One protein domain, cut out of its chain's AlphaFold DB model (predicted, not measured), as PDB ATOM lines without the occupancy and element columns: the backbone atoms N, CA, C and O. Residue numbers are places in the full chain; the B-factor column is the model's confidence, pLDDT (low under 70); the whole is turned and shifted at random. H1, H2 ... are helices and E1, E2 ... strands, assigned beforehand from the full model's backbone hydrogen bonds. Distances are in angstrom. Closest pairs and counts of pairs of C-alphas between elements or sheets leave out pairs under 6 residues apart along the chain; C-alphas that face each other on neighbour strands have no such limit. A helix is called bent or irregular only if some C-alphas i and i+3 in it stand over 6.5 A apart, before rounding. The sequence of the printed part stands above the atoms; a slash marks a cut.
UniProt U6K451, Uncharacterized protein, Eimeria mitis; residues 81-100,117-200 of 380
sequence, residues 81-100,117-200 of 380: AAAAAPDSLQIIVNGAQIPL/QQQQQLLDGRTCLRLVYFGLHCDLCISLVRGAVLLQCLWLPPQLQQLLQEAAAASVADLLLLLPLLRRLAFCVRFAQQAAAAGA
ATOM      1  N   ALA A  81     149.903 106.328 199.208       57.12
ATOM      2  CA  ALA A  81     150.858 107.432 199.149       57.12
ATOM      3  C   ALA A  81     151.911 107.347 200.271       57.12
ATOM      4  O   ALA A  81     153.101 107.506 200.006       57.12
ATOM      5  N   ALA A  82     151.506 107.011 201.500       64.25
ATOM      6  CA  ALA A  82     152.427 106.813 202.623       64.25
ATOM      7  C   ALA A  82     153.360 105.605 202.405       64.25
ATOM      8  O   ALA A  82     154.562 105.673 202.681       64.25
ATOM      9  N   ALA A  83     152.840 104.509 201.845       63.97
ATOM     10  CA  ALA A  83     153.639 103.340 201.489       63.97
ATOM     11  C   ALA A  83     154.581 103.603 200.298       63.97
ATOM     12  O   ALA A  83     155.643 102.989 200.221       63.97
ATOM     13  N   ALA A  84     154.241 104.526 199.397       65.69
ATOM     14  CA  ALA A  84     155.079 104.923 198.264       65.69
ATOM     15  C   ALA A  84     156.128 105.992 198.614       65.69
ATOM     16  O   ALA A  84     157.046 106.220 197.821       65.69
ATOM     17  N   ALA A  85     155.986 106.647 199.773       75.88
ATOM     18  CA  ALA A  85     156.799 107.795 200.146       75.88
ATOM     19  C   ALA A  85     158.301 107.442 200.137       75.88
ATOM     20  O   ALA A  85     158.707 106.493 200.819       75.88
ATOM     21  N   PRO A  86     159.127 108.156 199.352       83.62
ATOM     22  CA  PRO A  86     160.575 108.001 199.395       83.62
ATOM     23  C   PRO A  86     161.136 108.532 200.718       83.62
ATOM     24  O   PRO A  86     160.521 109.381 201.361       83.62
ATOM     25  N   ASP A  87     162.325 108.067 201.102       86.81
ATOM     26  CA  ASP A  87     162.987 108.543 202.324       86.81
ATOM     27  C   ASP A  87     163.462 109.992 202.163       86.81
ATOM     28  O   ASP A  87     163.463 110.774 203.108       86.81
ATOM     29  N   SER A  88     163.844 110.367 200.939       88.75
ATOM     30  CA  SER A  88     163.984 111.766 200.544       88.75
ATOM     31  C   SER A  88     163.603 111.953 199.079       88.75
ATOM     32  O   SER A  88     163.819 111.075 198.239       88.75
ATOM     33  N   LEU A  89     163.013 113.109 198.786       88.12
ATOM     34  CA  LEU A  89     162.598 113.523 197.453       88.12
ATOM     35  C   LEU A  89     163.332 114.816 197.111       88.12
ATOM     36  O   LEU A  89     163.236 115.801 197.841       88.12
ATOM     37  N   GLN A  90     164.084 114.799 196.016       89.38
ATOM     38  CA  GLN A  90     164.829 115.954 195.526       89.38
ATOM     39  C   GLN A  90     164.307 116.323 194.142       89.38
ATOM     40  O   GLN A  90     164.264 115.487 193.239       89.38
ATOM     41  N   ILE A  91     163.906 117.580 193.966       87.50
ATOM     42  CA  ILE A  91     163.477 118.100 192.669       87.50
ATOM     43  C   ILE A  91     164.691 118.766 192.022       87.50
ATOM     44  O   ILE A  91     165.261 119.712 192.566       87.50
ATOM     45  N   ILE A  92     165.104 118.245 190.873       85.19
ATOM     46  CA  ILE A  92     166.240 118.722 190.090       85.19
ATOM     47  C   ILE A  92     165.679 119.346 188.816       85.19
ATOM     48  O   ILE A  92     165.167 118.643 187.946       85.19
ATOM     49  N   VAL A  93     165.772 120.663 188.682       85.06
ATOM     50  CA  VAL A  93     165.340 121.366 187.469       85.06
ATOM     51  C   VAL A  93     166.581 121.829 186.734       85.06
ATOM     52  O   VAL A  93     167.386 122.574 187.287       85.06
ATOM     53  N   ASN A  94     166.750 121.365 185.492       81.44
ATOM     54  CA  ASN A  94     167.896 121.710 184.648       81.44
ATOM     55  C   ASN A  94     169.244 121.453 185.348       81.44
ATOM     56  O   ASN A  94     170.108 122.322 185.383       81.44
ATOM     57  N   GLY A  95     169.379 120.284 185.985       77.69
ATOM     58  CA  GLY A  95     170.598 119.858 186.685       77.69
ATOM     59  C   GLY A  95     170.881 120.561 188.018       77.69
ATOM     60  O   GLY A  95     171.678 120.059 188.811       77.69
ATOM     61  N   ALA A  96     170.192 121.658 188.328       79.44
ATOM     62  CA  ALA A  96     170.253 122.294 189.634       79.44
ATOM     63  C   ALA A  96     169.258 121.622 190.588       79.44
ATOM     64  O   ALA A  96     168.063 121.529 190.301       79.44
ATOM     65  N   GLN A  97     169.743 121.163 191.745       80.06
ATOM     66  CA  GLN A  97     168.842 120.834 192.847       80.06
ATOM     67  C   GLN A  97     168.129 122.120 193.245       80.06
ATOM     68  O   GLN A  97     168.793 123.106 193.557       80.06
ATOM     69  N   ILE A  98     166.799 122.121 193.222       77.81
ATOM     70  CA  ILE A  98     166.036 123.190 193.852       77.81
ATOM     71  C   ILE A  98     166.095 122.883 195.347       77.81
ATOM     72  O   ILE A  98     165.459 121.911 195.772       77.81
ATOM     73  N   PRO A  99     166.869 123.635 196.155       69.44
ATOM     74  CA  PRO A  99     166.781 123.480 197.592       69.44
ATOM     75  C   PRO A  99     165.332 123.779 197.971       69.44
ATOM     76  O   PRO A  99     164.844 124.890 197.754       69.44
ATOM     77  N   LEU A 100     164.622 122.775 198.494       67.06
ATOM     78  CA  LEU A 100     163.352 123.041 199.158       67.06
ATOM     79  C   LEU A 100     163.657 124.083 200.238       67.06
ATOM     80  O   LEU A 100     164.668 123.917 200.923       67.06
ATOM     81  N   GLN A 117     176.843 128.203 183.569       65.50
ATOM     82  CA  GLN A 117     176.622 126.767 183.333       65.50
ATOM     83  C   GLN A 117     175.130 126.411 183.304       65.50
ATOM     84  O   GLN A 117     174.726 125.545 182.526       65.50
ATOM     85  N   GLN A 118     174.295 127.114 184.079       64.12
ATOM     86  CA  GLN A 118     172.848 126.918 184.014       64.12
ATOM     87  C   GLN A 118     172.269 127.279 182.646       64.12
ATOM     88  O   GLN A 118     171.388 126.557 182.205       64.12
ATOM     89  N   GLN A 119     172.758 128.301 181.930       66.56
ATOM     90  CA  GLN A 119     172.187 128.640 180.614       66.56
ATOM     91  C   GLN A 119     172.338 127.524 179.568       66.56
ATOM     92  O   GLN A 119     171.433 127.355 178.757       66.56
ATOM     93  N   GLN A 120     173.406 126.716 179.603       63.78
ATOM     94  CA  GLN A 120     173.524 125.566 178.690       63.78
ATOM     95  C   GLN A 120     172.638 124.385 179.111       63.78
ATOM     96  O   GLN A 120     172.102 123.700 178.248       63.78
ATOM     97  N   GLN A 121     172.422 124.173 180.415       62.78
ATOM     98  CA  GLN A 121     171.509 123.126 180.903       62.78
ATOM     99  C   GLN A 121     170.030 123.535 180.810       62.78
ATOM    100  O   GLN A 121     169.157 122.674 180.713       62.78
ATOM    101  N   LEU A 122     169.738 124.842 180.799       61.12
ATOM    102  CA  LEU A 122     168.386 125.385 180.662       61.12
ATOM    103  C   LEU A 122     167.779 125.066 179.291       61.12
ATOM    104  O   LEU A 122     166.564 124.911 179.192       61.12
ATOM    105  N   LEU A 123     168.611 124.950 178.248       60.75
ATOM    106  CA  LEU A 123     168.138 124.664 176.894       60.75
ATOM    107  C   LEU A 123     167.504 123.273 176.754       60.75
ATOM    108  O   LEU A 123     166.642 123.097 175.896       60.75
ATOM    109  N   ASP A 124     167.866 122.304 177.601       68.94
ATOM    110  CA  ASP A 124     167.314 120.947 177.507       68.94
ATOM    111  C   ASP A 124     165.934 120.796 178.169       68.94
ATOM    112  O   ASP A 124     165.247 119.795 177.929       68.94
ATOM    113  N   GLY A 125     165.500 121.769 178.987       82.56
ATOM    114  CA  GLY A 125     164.165 121.789 179.596       82.56
ATOM    115  C   GLY A 125     163.800 120.477 180.302       82.56
ATOM    116  O   GLY A 125     162.685 119.968 180.149       82.56
ATOM    117  N   ARG A 126     164.753 119.864 181.012       87.38
ATOM    118  CA  ARG A 126     164.540 118.593 181.716       87.38
ATOM    119  C   ARG A 126     164.264 118.854 183.186       87.38
ATOM    120  O   ARG A 126     165.074 119.447 183.897       87.38
ATOM    121  N   THR A 127     163.127 118.347 183.646       89.44
ATOM    122  CA  THR A 127     162.790 118.299 185.069       89.44
ATOM    123  C   THR A 127     162.991 116.873 185.548       89.44
ATOM    124  O   THR A 127     162.338 115.967 185.044       89.44
ATOM    125  N   CYS A 128     163.903 116.655 186.487       91.25
ATOM    126  CA  CYS A 128     164.172 115.350 187.072       91.25
ATOM    127  C   CYS A 128     163.728 115.321 188.535       91.25
ATOM    128  O   CYS A 128     164.053 116.198 189.328       91.25
ATOM    129  N   LEU A 129     162.989 114.287 188.906       91.62
ATOM    130  CA  LEU A 129     162.603 113.979 190.269       91.62
ATOM    131  C   LEU A 129     163.499 112.848 190.774       91.62
ATOM    132  O   LEU A 129     163.380 111.712 190.326       91.62
ATOM    133  N   ARG A 130     164.396 113.148 191.707       94.00
ATOM    134  CA  ARG A 130     165.253 112.152 192.349       94.00
ATOM    135  C   ARG A 130     164.559 111.596 193.584       94.00
ATOM    136  O   ARG A 130     164.322 112.307 194.562       94.00
ATOM    137  N   LEU A 131     164.258 110.310 193.529       92.31
ATOM    138  CA  LEU A 131     163.677 109.518 194.602       92.31
ATOM    139  C   LEU A 131     164.800 108.746 195.293       92.31
ATOM    140  O   LEU A 131     165.585 108.062 194.632       92.31
ATOM    141  N   VAL A 132     164.889 108.838 196.617       91.94
ATOM    142  CA  VAL A 132     165.868 108.072 197.397       91.94
ATOM    143  C   VAL A 132     165.144 107.045 198.256       91.94
ATOM    144  O   VAL A 132     164.335 107.409 199.109       91.94
ATOM    145  N   TYR A 133     165.458 105.769 198.039       92.00
ATOM    146  CA  TYR A 133     164.911 104.633 198.779       92.00
ATOM    147  C   TYR A 133     166.043 103.851 199.437       92.00
ATOM    148  O   TYR A 133     166.862 103.230 198.765       92.00
ATOM    149  N   PHE A 134     166.108 103.883 200.759       90.94
ATOM    150  CA  PHE A 134     167.123 103.241 201.588       90.94
ATOM    151  C   PHE A 134     168.558 103.622 201.178       90.94
ATOM    152  O   PHE A 134     169.487 102.829 201.312       90.94
ATOM    153  N   GLY A 135     168.756 104.834 200.648       91.38
ATOM    154  CA  GLY A 135     170.032 105.313 200.098       91.38
ATOM    155  C   GLY A 135     170.322 104.890 198.651       91.38
ATOM    156  O   GLY A 135     171.383 105.220 198.133       91.38
ATOM    157  N   LEU A 136     169.407 104.177 197.988       90.69
ATOM    158  CA  LEU A 136     169.449 103.940 196.546       90.69
ATOM    159  C   LEU A 136     168.732 105.078 195.820       90.69
ATOM    160  O   LEU A 136     167.617 105.451 196.183       90.69
ATOM    161  N   HIS A 137     169.366 105.617 194.784       93.19
ATOM    162  CA  HIS A 137     168.815 106.713 193.992       93.19
ATOM    163  C   HIS A 137     168.057 106.173 192.777       93.19
ATOM    164  O   HIS A 137     168.554 105.292 192.071       93.19
ATOM    165  N   CYS A 138     166.867 106.707 192.521       93.12
ATOM    166  CA  CYS A 138     166.203 106.582 191.235       93.12
ATOM    167  C   CYS A 138     165.783 107.963 190.723       93.12
ATOM    168  O   CYS A 138     165.081 108.698 191.414       93.12
ATOM    169  N   ASP A 139     166.222 108.303 189.515       93.31
ATOM    170  CA  ASP A 139     165.984 109.598 188.889       93.31
ATOM    171  C   ASP A 139     164.867 109.464 187.845       93.31
ATOM    172  O   ASP A 139     164.990 108.741 186.862       93.31
ATOM    173  N   LEU A 140     163.758 110.163 188.057       92.38
ATOM    174  CA  LEU A 140     162.625 110.239 187.143       92.38
ATOM    175  C   LEU A 140     162.701 111.547 186.352       92.38
ATOM    176  O   LEU A 140     162.312 112.600 186.848       92.38
ATOM    177  N   CYS A 141     163.196 111.498 185.123       91.88
ATOM    178  CA  CYS A 141     163.370 112.669 184.273       91.88
ATOM    179  C   CYS A 141     162.228 112.825 183.271       91.88
ATOM    180  O   CYS A 141     161.936 111.920 182.500       91.88
ATOM    181  N   ILE A 142     161.619 114.004 183.233       90.69
ATOM    182  CA  ILE A 142     160.592 114.391 182.270       90.69
ATOM    183  C   ILE A 142     161.223 115.400 181.311       90.69
ATOM    184  O   ILE A 142     161.673 116.477 181.717       90.69
ATOM    185  N   SER A 143     161.290 115.040 180.031       89.12
ATOM    186  CA  SER A 143     161.731 115.956 178.979       89.12
ATOM    187  C   SER A 143     160.537 116.770 178.492       89.12
ATOM    188  O   SER A 143     159.641 116.214 177.860       89.12
ATOM    189  N   LEU A 144     160.541 118.086 178.734       83.69
ATOM    190  CA  LEU A 144     159.455 118.969 178.283       83.69
ATOM    191  C   LEU A 144     159.354 119.029 176.752       83.69
ATOM    192  O   LEU A 144     158.264 119.148 176.209       83.69
ATOM    193  N   VAL A 145     160.485 118.890 176.055       86.56
ATOM    194  CA  VAL A 145     160.550 118.960 174.586       86.56
ATOM    195  C   VAL A 145     159.899 117.744 173.925       86.56
ATOM    196  O   VAL A 145     159.257 117.873 172.889       86.56
ATOM    197  N   ARG A 146     160.075 116.551 174.507       86.25
ATOM    198  CA  ARG A 146     159.585 115.289 173.923       86.25
ATOM    199  C   ARG A 146     158.330 114.743 174.600       86.25
ATOM    200  O   ARG A 146     157.780 113.763 174.116       86.25
ATOM    201  N   GLY A 147     157.939 115.296 175.748       85.81
ATOM    202  CA  GLY A 147     156.919 114.710 176.625       85.81
ATOM    203  C   GLY A 147     157.294 113.328 177.175       85.81
ATOM    204  O   GLY A 147     156.468 112.672 177.797       85.81
ATOM    205  N   ALA A 148     158.527 112.868 176.943       88.81
ATOM    206  CA  ALA A 148     158.972 111.539 177.323       88.81
ATOM    207  C   ALA A 148     159.408 111.527 178.789       88.81
ATOM    208  O   ALA A 148     160.215 112.362 179.220       88.81
ATOM    209  N   VAL A 149     158.896 110.545 179.526       90.31
ATOM    210  CA  VAL A 149     159.326 110.230 180.885       90.31
ATOM    211  C   VAL A 149     160.402 109.154 180.816       90.31
ATOM    212  O   VAL A 149     160.246 108.133 180.151       90.31
ATOM    213  N   LEU A 150     161.518 109.396 181.488       91.50
ATOM    214  CA  LEU A 150     162.678 108.526 181.508       91.50
ATOM    215  C   LEU A 150     163.011 108.205 182.963       91.50
ATOM    216  O   LEU A 150     163.389 109.086 183.732       91.50
ATOM    217  N   LEU A 151     162.854 106.938 183.337       91.94
ATOM    218  CA  LEU A 151     163.185 106.444 184.668       91.94
ATOM    219  C   LEU A 151     164.607 105.863 184.660       91.94
ATOM    220  O   LEU A 151     164.863 104.862 183.997       91.94
ATOM    221  N   GLN A 152     165.528 106.465 185.409       92.25
ATOM    222  CA  GLN A 152     166.887 105.963 185.619       92.25
ATOM    223  C   GLN A 152     167.027 105.408 187.035       92.25
ATOM    224  O   GLN A 152     167.291 106.144 187.985       92.25
ATOM    225  N   CYS A 153     166.904 104.092 187.181       92.38
ATOM    226  CA  CYS A 153     167.235 103.410 188.431       92.38
ATOM    227  C   CYS A 153     168.470 102.517 188.220       92.38
ATOM    228  O   CYS A 153     168.325 101.337 187.912       92.38
ATOM    229  N   LEU A 154     169.689 103.042 188.397       90.94
ATOM    230  CA  LEU A 154     170.947 102.319 188.099       90.94
ATOM    231  C   LEU A 154     171.147 101.019 188.899       90.94
ATOM    232  O   LEU A 154     171.872 100.129 188.469       90.94
ATOM    233  N   TRP A 155     170.510 100.906 190.064       90.56
ATOM    234  CA  TRP A 155     170.547  99.715 190.917       90.56
ATOM    235  C   TRP A 155     169.590  98.607 190.452       90.56
ATOM    236  O   TRP A 155     169.643  97.489 190.965       90.56
ATOM    237  N   LEU A 156     168.692  98.918 189.519       89.50
ATOM    238  CA  LEU A 156     167.682  98.000 189.022       89.50
ATOM    239  C   LEU A 156     168.245  97.177 187.848       89.50
ATOM    240  O   LEU A 156     168.945  97.737 187.004       89.50
ATOM    241  N   PRO A 157     167.931  95.874 187.736       85.69
ATOM    242  CA  PRO A 157     168.319  95.077 186.575       85.69
ATOM    243  C   PRO A 157     167.812  95.676 185.249       85.69
ATOM    244  O   PRO A 157     166.687  96.181 185.213       85.69
ATOM    245  N   PRO A 158     168.566  95.553 184.138       83.25
ATOM    246  CA  PRO A 158     168.225  96.184 182.857       83.25
ATOM    247  C   PRO A 158     166.862  95.745 182.302       83.25
ATOM    248  O   PRO A 158     166.145  96.553 181.730       83.25
ATOM    249  N   GLN A 159     166.454  94.491 182.532       84.94
ATOM    250  CA  GLN A 159     165.131  94.003 182.120       84.94
ATOM    251  C   GLN A 159     163.988  94.721 182.849       84.94
ATOM    252  O   GLN A 159     162.999  95.107 182.234       84.94
ATOM    253  N   LEU A 160     164.129  94.935 184.162       85.56
ATOM    254  CA  LEU A 160     163.138  95.677 184.940       85.56
ATOM    255  C   LEU A 160     163.148  97.162 184.573       85.56
ATOM    256  O   LEU A 160     162.083  97.769 184.521       85.56
ATOM    257  N   GLN A 161     164.324  97.734 184.282       89.75
ATOM    258  CA  GLN A 161     164.414  99.100 183.758       89.75
ATOM    259  C   GLN A 161     163.637  99.229 182.447       89.75
ATOM    260  O   GLN A 161     162.845 100.154 182.314       89.75
ATOM    261  N   GLN A 162     163.801  98.279 181.523       90.00
ATOM    262  CA  GLN A 162     163.080  98.282 180.252       90.00
ATOM    263  C   GLN A 162     161.562  98.191 180.456       90.00
ATOM    264  O   GLN A 162     160.836  99.003 179.892       90.00
ATOM    265  N   LEU A 163     161.082  97.287 181.315       86.94
ATOM    266  CA  LEU A 163     159.648  97.166 181.616       86.94
ATOM    267  C   LEU A 163     159.069  98.436 182.253       86.94
ATOM    268  O   LEU A 163     157.986  98.883 181.882       86.94
ATOM    269  N   LEU A 164     159.792  99.047 183.195       89.06
ATOM    270  CA  LEU A 164     159.390 100.325 183.788       89.06
ATOM    271  C   LEU A 164     159.398 101.455 182.764       89.06
ATOM    272  O   LEU A 164     158.570 102.356 182.852       89.06
ATOM    273  N   GLN A 165     160.318 101.417 181.805       90.50
ATOM    274  CA  GLN A 165     160.421 102.424 180.763       90.50
ATOM    275  C   GLN A 165     159.327 102.268 179.701       90.50
ATOM    276  O   GLN A 165     158.781 103.271 179.250       90.50
ATOM    277  N   GLU A 166     158.941 101.035 179.372       89.94
ATOM    278  CA  GLU A 166     157.762 100.733 178.554       89.94
ATOM    279  C   GLU A 166     156.472 101.186 179.258       89.94
ATOM    280  O   GLU A 166     155.647 101.866 178.649       89.94
ATOM    281  N   ALA A 167     156.335 100.915 180.561       85.75
ATOM    282  CA  ALA A 167     155.206 101.403 181.355       85.75
ATOM    283  C   ALA A 167     155.172 102.941 181.434       85.75
ATOM    284  O   ALA A 167     154.120 103.549 181.251       85.75
ATOM    285  N   ALA A 168     156.328 103.583 181.637       87.31
ATOM    286  CA  ALA A 168     156.453 105.041 181.660       87.31
ATOM    287  C   ALA A 168     156.111 105.685 180.309       87.31
ATOM    288  O   ALA A 168     155.563 106.788 180.282       87.31
ATOM    289  N   ALA A 169     156.428 105.009 179.200       87.81
ATOM    290  CA  ALA A 169     156.073 105.458 177.859       87.81
ATOM    291  C   ALA A 169     154.568 105.316 177.577       87.81
ATOM    292  O   ALA A 169     154.015 106.134 176.845       87.81
ATOM    293  N   ALA A 170     153.909 104.308 178.158       90.06
ATOM    294  CA  ALA A 170     152.476 104.091 177.994       90.06
ATOM    295  C   ALA A 170     151.633 105.074 178.822       90.06
ATOM    296  O   ALA A 170     150.682 105.663 178.307       90.06
ATOM    297  N   SER A 171     151.963 105.255 180.105       87.56
ATOM    298  CA  SER A 171     151.178 106.084 181.022       87.56
ATOM    299  C   SER A 171     151.986 106.508 182.248       87.56
ATOM    300  O   SER A 171     152.535 105.691 182.988       87.56
ATOM    301  N   VAL A 172     151.976 107.810 182.544       84.06
ATOM    302  CA  VAL A 172     152.556 108.347 183.788       84.06
ATOM    303  C   VAL A 172     151.808 107.822 185.019       84.06
ATOM    304  O   VAL A 172     152.414 107.627 186.070       84.06
ATOM    305  N   ALA A 173     150.503 107.557 184.900       84.06
ATOM    306  CA  ALA A 173     149.717 107.017 186.005       84.06
ATOM    307  C   ALA A 173     150.175 105.599 186.377       84.06
ATOM    308  O   ALA A 173     150.324 105.303 187.562       84.06
ATOM    309  N   ASP A 174     150.491 104.762 185.385       86.19
ATOM    310  CA  ASP A 174     150.986 103.401 185.620       86.19
ATOM    311  C   ASP A 174     152.345 103.433 186.318       86.19
ATOM    312  O   ASP A 174     152.598 102.673 187.254       86.19
ATOM    313  N   LEU A 175     153.195 104.391 185.948       86.31
ATOM    314  CA  LEU A 175     154.470 104.601 186.618       86.31
ATOM    315  C   LEU A 175     154.301 104.976 188.099       86.31
ATOM    316  O   LEU A 175     155.027 104.456 188.948       86.31
ATOM    317  N   LEU A 176     153.327 105.831 188.428       83.94
ATOM    318  CA  LEU A 176     153.016 106.176 189.821       83.94
ATOM    319  C   LEU A 176     152.518 104.958 190.615       83.94
ATOM    320  O   LEU A 176     152.859 104.819 191.792       83.94
ATOM    321  N   LEU A 177     151.776 104.046 189.979       86.31
ATOM    322  CA  LEU A 177     151.337 102.786 190.593       86.31
ATOM    323  C   LEU A 177     152.492 101.796 190.823       86.31
ATOM    324  O   LEU A 177     152.398 100.946 191.715       86.31
ATOM    325  N   LEU A 178     153.585 101.921 190.064       87.25
ATOM    326  CA  LEU A 178     154.793 101.104 190.205       87.25
ATOM    327  C   LEU A 178     155.766 101.628 191.275       87.25
ATOM    328  O   LEU A 178     156.601 100.858 191.752       87.25
ATOM    329  N   LEU A 179     155.651 102.884 191.723       85.69
ATOM    330  CA  LEU A 179     156.518 103.444 192.775       85.69
ATOM    331  C   LEU A 179     156.531 102.626 194.088       85.69
ATOM    332  O   LEU A 179     157.622 102.372 194.608       85.69
ATOM    333  N   PRO A 180     155.393 102.139 194.627       85.06
ATOM    334  CA  PRO A 180     155.397 101.247 195.790       85.06
ATOM    335  C   PRO A 180     156.179  99.946 195.559       85.06
ATOM    336  O   PRO A 180     156.857  99.461 196.467       85.06
ATOM    337  N   LEU A 181     156.099  99.373 194.352       86.12
ATOM    338  CA  LEU A 181     156.858  98.171 193.997       86.12
ATOM    339  C   LEU A 181     158.347  98.477 193.900       86.12
ATOM    340  O   LEU A 181     159.157  97.706 194.413       86.12
ATOM    341  N   LEU A 182     158.702  99.625 193.324       87.94
ATOM    342  CA  LEU A 182     160.079 100.096 193.258       87.94
ATOM    343  C   LEU A 182     160.677 100.251 194.664       87.94
ATOM    344  O   LEU A 182     161.793  99.794 194.911       87.94
ATOM    345  N   ARG A 183     159.915 100.808 195.615       87.81
ATOM    346  CA  ARG A 183     160.335 100.908 197.021       87.81
ATOM    347  C   ARG A 183     160.571  99.534 197.649       87.81
ATOM    348  O   ARG A 183     161.581  99.340 198.324       87.81
ATOM    349  N   ARG A 184     159.662  98.576 197.434       86.00
ATOM    350  CA  ARG A 184     159.820  97.198 197.939       86.00
ATOM    351  C   ARG A 184     161.039  96.509 197.332       86.00
ATOM    352  O   ARG A 184     161.791  95.868 198.054       86.00
ATOM    353  N   LEU A 185     161.272  96.688 196.035       85.06
ATOM    354  CA  LEU A 185     162.462  96.178 195.357       85.06
ATOM    355  C   LEU A 185     163.741  96.796 195.928       85.06
ATOM    356  O   LEU A 185     164.673  96.061 196.243       85.06
ATOM    357  N   ALA A 186     163.770  98.115 196.132       83.56
ATOM    358  CA  ALA A 186     164.904  98.803 196.748       83.56
ATOM    359  C   ALA A 186     165.202  98.260 198.154       83.56
ATOM    360  O   ALA A 186     166.361  98.007 198.487       83.56
ATOM    361  N   PHE A 187     164.158  98.013 198.954       86.56
ATOM    362  CA  PHE A 187     164.286  97.365 200.259       86.56
ATOM    363  C   PHE A 187     164.893  95.961 200.144       86.56
ATOM    364  O   PHE A 187     165.888  95.678 200.806       86.56
ATOM    365  N   CYS A 188     164.352  95.102 199.274       83.31
ATOM    366  CA  CYS A 188     164.858  93.742 199.075       83.31
ATOM    367  C   CYS A 188     166.326  93.730 198.624       83.31
ATOM    368  O   CYS A 188     167.119  92.940 199.132       83.31
ATOM    369  N   VAL A 189     166.708  94.630 197.711       80.56
ATOM    370  CA  VAL A 189     168.097  94.768 197.248       80.56
ATOM    371  C   VAL A 189     169.010  95.185 198.399       80.56
ATOM    372  O   VAL A 189     170.076  94.597 198.575       80.56
ATOM    373  N   ARG A 190     168.599  96.156 199.222       84.19
ATOM    374  CA  ARG A 190     169.401  96.590 200.375       84.19
ATOM    375  C   ARG A 190     169.510  95.523 201.449       84.19
ATOM    376  O   ARG A 190     170.596  95.330 201.987       84.19
ATOM    377  N   PHE A 191     168.430  94.798 201.708       81.62
ATOM    378  CA  PHE A 191     168.434  93.656 202.611       81.62
ATOM    379  C   PHE A 191     169.401  92.568 202.126       81.62
ATOM    380  O   PHE A 191     170.251  92.122 202.892       81.62
ATOM    381  N   ALA A 192     169.342  92.202 200.843       77.31
ATOM    382  CA  ALA A 192     170.254  91.225 200.255       77.31
ATOM    383  C   ALA A 192     171.722  91.685 200.323       77.31
ATOM    384  O   ALA A 192     172.594  90.895 200.675       77.31
ATOM    385  N   GLN A 193     171.999  92.967 200.058       80.38
ATOM    386  CA  GLN A 193     173.343  93.545 200.195       80.38
ATOM    387  C   GLN A 193     173.856  93.492 201.640       80.38
ATOM    388  O   GLN A 193     175.015  93.150 201.864       80.38
ATOM    389  N   GLN A 194     173.009  93.817 202.621       81.56
ATOM    390  CA  GLN A 194     173.375  93.763 204.039       81.56
ATOM    391  C   GLN A 194     173.593  92.327 204.521       81.56
ATOM    392  O   GLN A 194     174.556  92.069 205.239       81.56
ATOM    393  N   ALA A 195     172.745  91.389 204.095       77.69
ATOM    394  CA  ALA A 195     172.917  89.972 204.395       77.69
ATOM    395  C   ALA A 195     174.231  89.435 203.807       77.69
ATOM    396  O   ALA A 195     175.021  88.832 204.531       77.69
ATOM    397  N   ALA A 196     174.522  89.755 202.542       75.00
ATOM    398  CA  ALA A 196     175.780  89.392 201.898       75.00
ATOM    399  C   ALA A 196     176.999  89.995 202.620       75.00
ATOM    400  O   ALA A 196     177.973  89.288 202.870       75.00
ATOM    401  N   ALA A 197     176.936  91.271 203.020       80.06
ATOM    402  CA  ALA A 197     178.000  91.923 203.789       80.06
ATOM    403  C   ALA A 197     178.209  91.290 205.178       80.06
ATOM    404  O   ALA A 197     179.328  91.274 205.685       80.06
ATOM    405  N   ALA A 198     177.153  90.734 205.778       83.50
ATOM    406  CA  ALA A 198     177.216  89.986 207.030       83.50
ATOM    407  C   ALA A 198     177.662  88.518 206.853       83.50
ATOM    408  O   ALA A 198     177.727  87.784 207.838       83.50
ATOM    409  N   GLY A 199     177.935  88.066 205.621       85.25
ATOM    410  CA  GLY A 199     178.221  86.658 205.326       85.25
ATOM    411  C   GLY A 199     177.019  85.729 205.544       85.25
ATOM    412  O   GLY A 199     177.190  84.518 205.680       85.25
ATOM    413  N   ALA A 200     175.805  86.281 205.609       76.31
ATOM    414  CA  ALA A 200     174.571  85.521 205.728       76.31
ATOM    415  C   ALA A 200     174.027  85.200 204.333       76.31
ATOM    416  O   ALA A 200     173.810  86.091 203.507       76.31
TER     417      ALA A 200
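Overview. This is residues 81 to 100 and 117 to 200 of the 380 residues of an uncharacterized protein of Eimeria mitis (UniProt U6K451). A twisted slab of four antiparallel strands has one long, kinked helix, H4, running over one of its faces along the strands, while H3 packs beside the edge strand E4 and makes a helical hairpin with H4. The far end of H4 and the residues after it, 193 to 199, stick out, and the small helices H1 and H2 sit off the sheet. The printed part has 104 residues with four named helices and four named strands, in the order H1, E1, H2, E2, E3, E4, H3, H4; the sheet's order is E1, E2, E3, E4, and the class is mixed, helices and strands. It is only just compact, close to loose, with a radius of gyration of the C-alphas of 15.1 A, and elongated, spanning 50 by 30 by 27 A.

Along the chain. In the sheet, E1 is residues 88 to 93, 16.3 A long, E2 is residues 126 to 133, 22.0 A, E3 is residues 136 to 143, 22.6 A, and E4 is residues 149 to 152. C-alpha 126 is at (164.540, 118.593, 181.716). H3 is residues 158 to 170, 18.3 A long. H4 is residues 172 to 197, 36.3 A long, with C-alpha 197 at (178.000, 91.923, 203.789). H1 is residues 81 to 84, with C-alpha 81 at (150.858, 107.432, 199.149), and H2 is residues 117 to 122.

Arrangement. E1 and E2 are antiparallel at 167 degrees, with N 92 and O 128 within hydrogen-bond range at 2.8 A. E2 and E3 form a hairpin, with N 129 and O 140 at 2.7 A. E3 and E4 form another, with N 141 and O 150 at 2.8 A. E2, E3 and E4 are a meander, each strand the antiparallel neighbour of the one before. H4 is on the sheet at a height of 8.9 A, over E2 and E3, making two layers, helix on one face of a sheet; it runs along the strands, at 18 degrees to E3 on the local plane. H4 is only just irregular, with C-alphas 177 and 180 6.8 A apart, and has a kink of 37 degrees near residue 180. H3 only grazes the sheet with residues 161 to 170; its closest C-alphas to E4 are those of Ala 168 and Val 149, 6.0 A apart. H3 and H4 touch, closest at the C-alphas of Ala 168 and Leu 175, 5.4 A, at a shallow tilt of 16 degrees, opposite ways. H1 touches H4, closest at the C-alphas of Ala 84 and Pro 180, 4.4 A. H2 is not on the sheet and is apart from H4. Every O i to N i+4 pair is within hydrogen-bond range in H2 and H3, 20 of 22 in H4, and H1 is too short for such a pair.

Size, cuts and confidence. The farthest C-alphas, those of Gln 119 and Ala 200, are 50.0 A apart. Residues 101 to 116 are not printed, and C-alphas 100 and 117 are 21.0 A apart across this cut, which lies in the link from E1 to H2. The links that are printed whole are tight. The mean pLDDT of the printed part is 83.6, and it is under 70 at residues 81 to 84, 99 to 100 and 117 to 124.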